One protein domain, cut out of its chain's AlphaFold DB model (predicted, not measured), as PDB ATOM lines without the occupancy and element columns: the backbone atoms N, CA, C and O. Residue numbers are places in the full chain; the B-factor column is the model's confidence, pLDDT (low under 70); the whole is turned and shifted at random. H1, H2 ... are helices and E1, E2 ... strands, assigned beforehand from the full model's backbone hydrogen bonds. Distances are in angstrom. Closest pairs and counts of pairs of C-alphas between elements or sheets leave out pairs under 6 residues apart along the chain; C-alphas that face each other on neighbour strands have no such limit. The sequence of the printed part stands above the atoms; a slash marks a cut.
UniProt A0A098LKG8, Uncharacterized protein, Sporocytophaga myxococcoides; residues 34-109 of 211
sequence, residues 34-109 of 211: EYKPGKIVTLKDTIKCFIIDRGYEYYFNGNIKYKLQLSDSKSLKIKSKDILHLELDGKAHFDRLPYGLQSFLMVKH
ATOM      1  N   GLU A  34      99.554 121.598  78.583       89.12
ATOM      2  CA  GLU A  34      99.497 122.049  79.981       89.12
ATOM      3  C   GLU A  34     100.691 121.545  80.811       89.12
ATOM      4  O   GLU A  34     100.815 121.907  81.972       89.12
ATOM      5  N   TYR A  35     101.546 120.679  80.262       91.44
ATOM      6  CA  TYR A  35     102.755 120.176  80.892       91.44
ATOM      7  C   TYR A  35     104.012 120.765  80.247       91.44
ATOM      8  O   TYR A  35     104.139 120.811  79.019       91.44
ATOM      9  N   LYS A  36     104.976 121.139  81.086       92.88
ATOM     10  CA  LYS A  36     106.301 121.621  80.697       92.88
ATOM     11  C   LYS A  36     107.379 120.604  81.063       92.88
ATOM     12  O   LYS A  36     107.253 119.959  82.107       92.88
ATOM     13  N   PRO A  37     108.430 120.443  80.243       94.50
ATOM     14  CA  PRO A  37     109.606 119.672  80.633       94.50
ATOM     15  C   PRO A  37     110.180 120.176  81.962       94.50
ATOM     16  O   PRO A  37     110.126 121.370  82.255       94.50
ATOM     17  N   GLY A  38     110.726 119.279  82.771       94.06
ATOM     18  CA  GLY A  38     111.299 119.638  84.060       94.06
ATOM     19  C   GLY A  38     111.931 118.462  84.797       94.06
ATOM     20  O   GLY A  38     112.087 117.355  84.265       94.06
ATOM     21  N   LYS A  39     112.303 118.701  86.055       92.38
ATOM     22  CA  LYS A  39     112.819 117.668  86.958       92.38
ATOM     23  C   LYS A  39     112.269 117.831  88.370       92.38
ATOM     24  O   LYS A  39     112.091 118.939  88.872       92.38
ATOM     25  N   ILE A  40     112.049 116.694  89.016       92.19
ATOM     26  CA  ILE A  40     111.676 116.591  90.425       92.19
ATOM     27  C   ILE A  40     112.827 115.897  91.146       92.19
ATOM     28  O   ILE A  40     113.182 114.774  90.794       92.19
ATOM     29  N   VAL A  41     113.406 116.540  92.153       85.38
ATOM     30  CA  VAL A  41     114.438 115.950  93.013       85.38
ATOM     31  C   VAL A  41     113.794 115.579  94.342       85.38
ATOM     32  O   VAL A  41     113.165 116.424  94.979       85.38
ATOM     33  N   THR A  42     113.950 114.332  94.778       81.06
ATOM     34  CA  THR A  42     113.509 113.834  96.091       81.06
ATOM     35  C   THR A  42     114.722 113.412  96.929       81.06
ATOM     36  O   THR A  42     115.864 113.561  96.505       81.06
ATOM     37  N   LEU A  43     114.498 112.863  98.127       70.31
ATOM     38  CA  LEU A  43     115.575 112.246  98.917       70.31
ATOM     39  C   LEU A  43     116.148 110.968  98.282       70.31
ATOM     40  O   LEU A  43     117.258 110.574  98.626       70.31
ATOM     41  N   LYS A  44     115.377 110.281  97.432       79.75
ATOM     42  CA  LYS A  44     115.741 108.964  96.889       79.75
ATOM     43  C   LYS A  44     116.261 109.038  95.460       79.75
ATOM     44  O   LYS A  44     117.092 108.222  95.077       79.75
ATOM     45  N   ASP A  45     115.733 109.963  94.670       79.31
ATOM     46  CA  ASP A  45     115.903 109.972  93.225       79.31
ATOM     47  C   ASP A  45     115.729 111.368  92.610       79.31
ATOM     48  O   ASP A  45     115.307 112.334  93.247       79.31
ATOM     49  N   THR A  46     116.091 111.465  91.333       89.62
ATOM     50  CA  THR A  46     115.781 112.605  90.471       89.62
ATOM     51  C   THR A  46     114.983 112.108  89.273       89.62
ATOM     52  O   THR A  46     115.454 111.267  88.509       89.62
ATOM     53  N   ILE A  47     113.782 112.647  89.098       91.69
ATOM     54  CA  ILE A  47     112.820 112.241  88.078       91.69
ATOM     55  C   ILE A  47     112.799 113.311  86.983       91.69
ATOM     56  O   ILE A  47     112.276 114.408  87.189       91.69
ATOM     57  N   LYS A  48     113.350 112.999  85.807       93.56
ATOM     58  CA  LYS A  48     113.170 113.820  84.596       93.56
ATOM     59  C   LYS A  48     111.772 113.555  84.039       93.56
ATOM     60  O   LYS A  48     111.419 112.397  83.825       93.56
ATOM     61  N   CYS A  49     110.965 114.597  83.870       94.19
ATOM     62  CA  CYS A  49     109.538 114.442  83.588       94.19
ATOM     63  C   CYS A  49     108.930 115.691  82.935       94.19
ATOM     64  O   CYS A  49     109.608 116.684  82.690       94.19
ATOM     65  N   PHE A  50     107.629 115.627  82.667       95.00
ATOM     66  CA  PHE A  50     106.797 116.753  82.273       95.00
ATOM     67  C   PHE A  50     105.861 117.102  83.435       95.00
ATOM     68  O   PHE A  50     105.095 116.247  83.883       95.00
ATOM     69  N   ILE A  51     105.910 118.332  83.936       94.38
ATOM     70  CA  ILE A  51     105.169 118.808  85.114       94.38
ATOM     71  C   ILE A  51     104.054 119.741  84.646       94.38
ATOM     72  O   ILE A  51     104.265 120.540  83.740       94.38
ATOM     73  N   ILE A  52     102.867 119.644  85.246       93.50
ATOM     74  CA  ILE A  52     101.752 120.534  84.898       93.50
ATOM     75  C   ILE A  52     102.112 121.998  85.213       93.50
ATOM     76  O   ILE A  52     102.484 122.300  86.342       93.50
ATOM     77  N   ASP A  53     101.997 122.893  84.231       90.81
ATOM     78  CA  ASP A  53     102.237 124.330  84.363       90.81
ATOM     79  C   ASP A  53     100.979 125.020  84.908       90.81
ATOM     80  O   ASP A  53      99.967 125.197  84.225       90.81
ATOM     81  N   ARG A  54     101.026 125.360  86.196       85.44
ATOM     82  CA  ARG A  54     100.000 126.106  86.935       85.44
ATOM     83  C   ARG A  54     100.641 127.282  87.688       85.44
ATOM     84  O   ARG A  54     101.860 127.439  87.696       85.44
ATOM     85  N   GLY A  55      99.807 128.111  88.323       75.50
ATOM     86  CA  GLY A  55     100.258 129.196  89.207       75.50
ATOM     87  C   GLY A  55     101.083 128.692  90.396       75.50
ATOM     88  O   GLY A  55     101.025 127.512  90.744       75.50
ATOM     89  N   TYR A  56     101.859 129.580  91.023       71.94
ATOM     90  CA  TYR A  56     102.794 129.212  92.091       71.94
ATOM     91  C   TYR A  56     102.116 128.504  93.272       71.94
ATOM     92  O   TYR A  56     102.682 127.555  93.818       71.94
ATOM     93  N   GLU A  57     100.877 128.881  93.598       71.56
ATOM     94  CA  GLU A  57     100.111 128.312  94.710       71.56
ATOM     95  C   GLU A  57      99.887 126.802  94.559       71.56
ATOM     96  O   GLU A  57      99.792 126.084  95.555       71.56
ATOM     97  N   TYR A  58      99.846 126.303  93.319       80.44
ATOM     98  CA  TYR A  58      99.655 124.884  93.024       80.44
ATOM     99  C   TYR A  58     100.791 124.005  93.567       80.44
ATOM    100  O   TYR A  58     100.551 122.868  93.979       80.44
ATOM    101  N   TYR A  59     102.026 124.513  93.577       83.62
ATOM    102  CA  TYR A  59     103.201 123.715  93.937       83.62
ATOM    103  C   TYR A  59     103.485 123.719  95.440       83.62
ATOM    104  O   TYR A  59     104.104 122.781  95.944       83.62
ATOM    105  N   PHE A  60     103.009 124.733  96.167       74.44
ATOM    106  CA  PHE A  60     103.395 124.991  97.557       74.44
ATOM    107  C   PHE A  60     103.094 123.830  98.498       74.44
ATOM    108  O   PHE A  60     103.941 123.446  99.308       74.44
ATOM    109  N   ASN A  61     101.893 123.263  98.392       68.44
ATOM    110  CA  ASN A  61     101.448 122.172  99.242       68.44
ATOM    111  C   ASN A  61     100.353 121.365  98.542       68.44
ATOM    112  O   ASN A  61      99.344 121.918  98.113       68.44
ATOM    113  N   GLY A  62     100.530 120.050  98.441       82.12
ATOM    114  CA  GLY A  62      99.556 119.165  97.810       82.12
ATOM    115  C   GLY A  62     100.211 118.059  96.997       82.12
ATOM    116  O   GLY A  62     101.282 117.571  97.347       82.12
ATOM    117  N   ASN A  63      99.525 117.639  95.931       91.00
ATOM    118  CA  ASN A  63     100.013 116.638  94.986       91.00
ATOM    119  C   ASN A  63     100.313 117.294  93.635       91.00
ATOM    120  O   ASN A  63      99.387 117.675  92.909       91.00
ATOM    121  N   ILE A  64     101.593 117.350  93.283       92.44
ATOM    122  CA  ILE A  64     102.063 117.838  91.989       92.44
ATOM    123  C   ILE A  64     101.907 116.718  90.965       92.44
ATOM    124  O   ILE A  64     102.392 115.599  91.166       92.44
ATOM    125  N   LYS A  65     101.185 117.010  89.881       95.31
ATOM    126  CA  LYS A  65     100.965 116.090  88.767       95.31
ATOM    127  C   LYS A  65     102.122 116.175  87.776       95.31
ATOM    128  O   LYS A  65     102.501 117.270  87.362       95.31
ATOM    129  N   TYR A  66     102.618 115.019  87.350       95.56
ATOM    130  CA  TYR A  66     103.662 114.910  86.333       95.56
ATOM    131  C   TYR A  66     103.446 113.684  85.435       95.56
ATOM    132  O   TYR A  66     102.665 112.789  85.767       95.56
ATOM    133  N   LYS A  67     104.125 113.639  84.291       95.69
ATOM    134  CA  LYS A  67     104.188 112.489  83.373       95.69
ATOM    135  C   LYS A  67     105.641 112.167  83.039       95.69
ATOM    136  O   LYS A  67     106.460 113.081  82.994       95.69
ATOM    137  N   LEU A  68     105.970 110.901  82.790       94.38
ATOM    138  CA  LEU A  68     107.327 110.531  82.366       94.38
ATOM    139  C   LEU A  68     107.524 110.838  80.880       94.38
ATOM    140  O   LEU A  68     108.581 111.325  80.485       94.38
ATOM    141  N   GLN A  69     106.478 110.630  80.082       93.00
ATOM    142  CA  GLN A  69     106.401 111.027  78.683       93.00
ATOM    143  C   GLN A  69     105.136 111.855  78.450       93.00
ATOM    144  O   GLN A  69     104.083 111.597  79.032       93.00
ATOM    145  N   LEU A  70     105.210 112.857  77.576       90.19
ATOM    146  CA  LEU A  70     104.073 113.742  77.307       90.19
ATOM    147  C   LEU A  70     102.833 112.976  76.803       90.19
ATOM    148  O   LEU A  70     101.700 113.300  77.178       90.19
ATOM    149  N   SER A  71     103.080 111.923  76.019       90.06
ATOM    150  CA  SER A  71     102.099 110.997  75.450       90.06
ATOM    151  C   SER A  71     101.407 110.090  76.471       90.06
ATOM    152  O   SER A  71     100.415 109.451  76.123       90.06
ATOM    153  N   ASP A  72     101.882 110.021  77.720       90.31
ATOM    154  CA  ASP A  72     101.277 109.163  78.740       90.31
ATOM    155  C   ASP A  72      99.817 109.570  78.990       90.31
ATOM    156  O   ASP A  72      99.508 110.736  79.246       90.31
ATOM    157  N   SER A  73      98.891 108.611  78.968       87.38
ATOM    158  CA  SER A  73      97.459 108.893  79.170       87.38
ATOM    159  C   SER A  73      97.116 109.267  80.616       87.38
ATOM    160  O   SER A  73      96.162 110.005  80.863       87.38
ATOM    161  N   LYS A  74      97.902 108.789  81.588       91.62
ATOM    162  CA  LYS A  74      97.704 109.038  83.022       91.62
ATOM    163  C   LYS A  74      98.811 109.925  83.581       91.62
ATOM    164  O   LYS A  74      99.975 109.764  83.241       91.62
ATOM    165  N   SER A  75      98.439 110.829  84.486       94.44
ATOM    166  CA  SER A  75      99.402 111.592  85.285       94.44
ATOM    167  C   SER A  75      99.745 110.850  86.573       94.44
ATOM    168  O   SER A  75      98.869 110.316  87.260       94.44
ATOM    169  N   LEU A  76     101.029 110.859  86.906       95.50
ATOM    170  CA  LEU A  76     101.552 110.495  88.212       95.50
ATOM    171  C   LEU A  76     101.416 111.684  89.166       95.50
ATOM    172  O   LEU A  76     101.203 112.824  88.748       95.50
ATOM    173  N   LYS A  77     101.501 111.410  90.468       95.25
ATOM    174  CA  LYS A  77     101.386 112.418  91.525       95.25
ATOM    175  C   LYS A  77     102.496 112.219  92.542       95.25
ATOM    176  O   LYS A  77     102.744 111.089  92.954       95.25
ATOM    177  N   ILE A  78     103.101 113.312  92.983       92.00
ATOM    178  CA  ILE A  78     104.031 113.324  94.112       92.00
ATOM    179  C   ILE A  78     103.605 114.398  95.106       92.00
ATOM    180  O   ILE A  78     103.126 115.462  94.712       92.00
ATOM    181  N   LYS A  79     103.738 114.114  96.402       89.50
ATOM    182  CA  LYS A  79     103.412 115.100  97.429       89.50
ATOM    183  C   LYS A  79     104.501 116.167  97.456       89.50
ATOM    184  O   LYS A  79     105.674 115.814  97.537       89.50
ATOM    185  N   SER A  80     104.130 117.447  97.488       85.31
ATOM    186  CA  SER A  80     105.092 118.561  97.570       85.31
ATOM    187  C   SER A  80     106.070 118.398  98.736       85.31
ATOM    188  O   SER A  80     107.242 118.724  98.606       85.31
ATOM    189  N   LYS A  81     105.622 117.807  99.855       81.06
ATOM    190  CA  LYS A  81     106.475 117.551 101.024       81.06
ATOM    191  C   LYS A  81     107.624 116.561 100.786       81.06
ATOM    192  O   LYS A  81     108.563 116.543 101.572       81.06
ATOM    193  N   ASP A  82     107.531 115.714  99.765       84.50
ATOM    194  CA  ASP A  82     108.534 114.686  99.463       84.50
ATOM    195  C   ASP A  82     109.535 115.172  98.393       84.50
ATOM    196  O   ASP A  82     110.535 114.507  98.122       84.50
ATOM    197  N   ILE A  83     109.288 116.349  97.812       86.06
ATOM    198  CA  ILE A  83     110.142 116.997  96.816       86.06
ATOM    199  C   ILE A  83     111.115 117.919  97.544       86.06
ATOM    200  O   ILE A  83     110.695 118.708  98.383       86.06
ATOM    201  N   LEU A  84     112.404 117.816  97.228       79.88
ATOM    202  CA  LEU A  84     113.470 118.703  97.700       79.88
ATOM    203  C   LEU A  84     113.655 119.913  96.789       79.88
ATOM    204  O   LEU A  84     113.909 121.010  97.273       79.88
ATOM    205  N   HIS A  85     113.546 119.692  95.483       84.88
ATOM    206  CA  HIS A  85     113.733 120.711  94.463       84.88
ATOM    207  C   HIS A  85     112.876 120.380  93.240       84.88
ATOM    208  O   HIS A  85     112.789 119.221  92.824       84.88
ATOM    209  N   LEU A  86     112.239 121.399  92.675       90.50
ATOM    210  CA  LEU A  86     111.356 121.311  91.520       90.50
ATOM    211  C   LEU A  86     111.791 122.347  90.483       90.50
ATOM    212  O   LEU A  86     111.797 123.544  90.764       90.50
ATOM    213  N   GLU A  87     112.097 121.892  89.275       90.44
ATOM    214  CA  GLU A  87     112.452 122.761  88.152       90.44
ATOM    215  C   GLU A  87     111.499 122.496  86.991       90.44
ATOM    216  O   GLU A  87     111.276 121.342  86.616       90.44
ATOM    217  N   LEU A  88     110.934 123.569  86.440       91.19
ATOM    218  CA  LEU A  88     110.099 123.558  85.246       91.19
ATOM    219  C   LEU A  88     110.755 124.484  84.224       91.19
ATOM    220  O   LEU A  88     111.121 125.610  84.563       91.19
ATOM    221  N   ASP A  89     110.881 124.022  82.986       85.12
ATOM    222  CA  ASP A  89     111.527 124.782  81.923       85.12
ATOM    223  C   ASP A  89     110.817 126.125  81.677       85.12
ATOM    224  O   ASP A  89     109.585 126.204  81.589       85.12
ATOM    225  N   GLY A  90     111.602 127.202  81.618       78.75
ATOM    226  CA  GLY A  90     111.107 128.576  81.505       78.75
ATOM    227  C   GLY A  90     110.420 129.150  82.757       78.75
ATOM    228  O   GLY A  90     109.798 130.210  82.662       78.75
ATOM    229  N   LYS A  91     110.503 128.495  83.926       81.44
ATOM    230  CA  LYS A  91     109.976 129.000  85.211       81.44
ATOM    231  C   LYS A  91     111.073 129.068  86.272       81.44
ATOM    232  O   LYS A  91     112.120 128.439  86.162       81.44
ATOM    233  N   ALA A  92     110.810 129.823  87.337       79.00
ATOM    234  CA  ALA A  92     111.664 129.801  88.516       79.00
ATOM    235  C   ALA A  92     111.588 128.434  89.223       79.00
ATOM    236  O   ALA A  92     110.532 127.799  89.247       79.00
ATOM    237  N   HIS A  93     112.704 127.992  89.803       83.69
ATOM    238  CA  HIS A  93     112.755 126.748  90.567       83.69
ATOM    239  C   HIS A  93     112.111 126.910  91.946       83.69
ATOM    240  O   HIS A  93     112.102 128.001  92.520       83.69
ATOM    241  N   PHE A  94     111.615 125.802  92.493       85.25
ATOM    242  CA  PHE A  94     111.090 125.730  93.848       85.25
ATOM    243  C   PHE A  94     111.971 124.823  94.690       85.25
ATOM    244  O   PHE A  94     112.247 123.691  94.298       85.25
ATOM    245  N   ASP A  95     112.326 125.286  95.877       80.75
ATOM    246  CA  ASP A  95     113.073 124.513  96.858       80.75
ATOM    247  C   ASP A  95     112.187 124.152  98.044       80.75
ATOM    248  O   ASP A  95     111.256 124.878  98.414       80.75
ATOM    249  N   ARG A  96     112.486 123.010  98.660       78.19
ATOM    250  CA  ARG A  96     111.809 122.562  99.868       78.19
ATOM    251  C   ARG A  96     112.236 123.392 101.061       78.19
ATOM    252  O   ARG A  96     113.403 123.411 101.445       78.19
ATOM    253  N   LEU A  97     111.242 123.946 101.731       72.62
ATOM    254  CA  LEU A  97     111.369 124.581 103.022       72.62
ATOM    255  C   LEU A  97     110.748 123.688 104.105       72.62
ATOM    256  O   LEU A  97     109.526 123.503 104.114       72.62
ATOM    257  N   PRO A  98     111.543 123.101 105.016       61.03
ATOM    258  CA  PRO A  98     111.002 122.411 106.183       61.03
ATOM    259  C   PRO A  98     110.331 123.397 107.156       61.03
ATOM    260  O   PRO A  98     110.857 124.476 107.421       61.03
ATOM    261  N   TYR A  99     109.179 123.011 107.715       52.81
ATOM    262  CA  TYR A  99     108.423 123.774 108.713       52.81
ATOM    263  C   TYR A  99     107.797 122.846 109.766       52.81
ATOM    264  O   TYR A  99     106.738 122.250 109.553       52.81
ATOM    265  N   GLY A 100     108.458 122.702 110.919       62.31
ATOM    266  CA  GLY A 100     108.037 121.755 111.955       62.31
ATOM    267  C   GLY A 100     108.001 120.319 111.417       62.31
ATOM    268  O   GLY A 100     108.999 119.826 110.900       62.31
ATOM    269  N   LEU A 101     106.841 119.658 111.507       58.88
ATOM    270  CA  LEU A 101     106.605 118.324 110.925       58.88
ATOM    271  C   LEU A 101     106.179 118.359 109.442       58.88
ATOM    272  O   LEU A 101     105.953 117.309 108.838       58.88
ATOM    273  N   GLN A 102     106.027 119.548 108.853       53.66
ATOM    274  CA  GLN A 102     105.597 119.748 107.468       53.66
ATOM    275  C   GLN A 102     106.729 120.322 106.609       53.66
ATOM    276  O   GLN A 102     107.819 120.634 107.085       53.66
ATOM    277  N   SER A 103     106.485 120.442 105.307       66.81
ATOM    278  CA  SER A 103     107.399 121.123 104.394       66.81
ATOM    279  C   SER A 103     106.670 121.604 103.150       66.81
ATOM    280  O   SER A 103     105.765 120.916 102.673       66.81
ATOM    281  N   PHE A 104     107.124 122.731 102.618       73.31
ATOM    282  CA  PHE A 104     106.518 123.443 101.497       73.31
ATOM    283  C   PHE A 104     107.526 123.599 100.362       73.31
ATOM    284  O   PHE A 104     108.725 123.637 100.622       73.31
ATOM    285  N   LEU A 105     107.060 123.715  99.121       78.25
ATOM    286  CA  LEU A 105     107.910 124.117  97.996       78.25
ATOM    287  C   LEU A 105     107.769 125.616  97.766       78.25
ATOM    288  O   LEU A 105     106.651 126.112  97.660       78.25
ATOM    289  N   MET A 106     108.878 126.342  97.682       73.62
ATOM    290  CA  MET A 106     108.861 127.798  97.542       73.62
ATOM    291  C   MET A 106     109.865 128.269  96.500       73.62
ATOM    292  O   MET A 106     110.968 127.738  96.412       73.62
ATOM    293  N   VAL A 107     109.495 129.295  95.732       62.00
ATOM    294  CA  VAL A 107     110.411 129.935  94.785       62.00
ATOM    295  C   VAL A 107     111.420 130.789  95.542       62.00
ATOM    296  O   VAL A 107     111.039 131.716  96.265       62.00
ATOM    297  N   LYS A 108     112.709 130.522  95.333       55.38
ATOM    298  CA  LYS A 108     113.779 131.397  95.809       55.38
ATOM    299  C   LYS A 108     113.876 132.606  94.880       55.38
ATOM    300  O   LYS A 108     114.320 132.502  93.743       55.38
ATOM    301  N   HIS A 109     113.464 133.769  95.370       48.62
ATOM    302  CA  HIS A 109     113.717 135.033  94.686       48.62
ATOM    303  C   HIS A 109     114.913 135.713  95.341       48.62
ATOM    304  O   HIS A 109     114.864 136.025  96.530       48.62
TER     305      HIS A 109
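Overview. This is residues 34 to 109 of the 211 residues of an uncharacterized protein of Sporocytophaga myxococcoides (UniProt A0A098LKG8). One antiparallel sheet of seven strands is curled like part of a barrel and folded back on itself: E4 and E3 make one leaf, E1, E5, E6 and E7 the other, partly face to face, with E2 as the hinge. The short helix H1 packs on E7, while the turn of the hairpin E6 and E7 and the link from E3 to E4 lie at the two ends of the long axis. The printed part has 76 residues, with one named helix and seven named strands in the order E1 E2 H1 E3 E4 E5 E6 E7; the sheet's order is E4 E3 E2 E1 E5 E6 E7, and the class is mostly strand. It is compact, with a radius of gyration of the C-alphas of 11.6 A, and elongated, spanning 38 by 25 by 18 A.

Arrangement. Start at E1, residues 35 to 42, which bends by 61 degrees at Gly 38. It forms a hairpin with E2, residues 46 to 52, at 143 degrees; look for N 38 and O 49, 2.8 A apart. H1, residues 57 to 60, is on the sheet at a height of 6.3 A, over none of the strands, and is too short for any O i to N i+4 pair; its one O i to N i+3 pair is not within hydrogen-bond range. E3, residues 63 to 67, pairs with E2 at N 67 and O 50, 2.8 A, and forms a hairpin with E4, residues 76 to 79, at N 64 and O 78, 2.8 A. This pairing is staggered: E3 pairs with E4 over its residues 63 to 66 and with E2 over its residues 66 to 67. E5, residues 83 to 88, is antiparallel to E1 at 158 degrees, with N 39 and O 87 2.9 A apart. E5, E6, residues 94 to 99, and E7, residues 102 to 107, form a meander, each strand the antiparallel neighbour of the one before; see N 86 and O 94, 2.8 A, and N 97 and O 104, 2.8 A. The closest C-alphas of H1 and E7 are those of Phe 60 and Leu 105, 4.6 A apart. E1 and E4 are apart.

Along the chain. Find C-alpha 35 at (102.755, 120.176, 80.892); E1 runs 19.7 A from there, and E2 runs 17.1 A. E6 measures 15.2 A, and E7 runs 17.0 A to C-alpha 107 at (110.411, 129.935, 94.785).

Size, cuts and confidence. The farthest C-alphas, those of Ser 71 and Gly 100, are 38.5 A apart. The printed part has no cut, and no link is long. The mean pLDDT of the printed part is 82.9; residues 61, 98 to 103 and 107 to 109 are under 70.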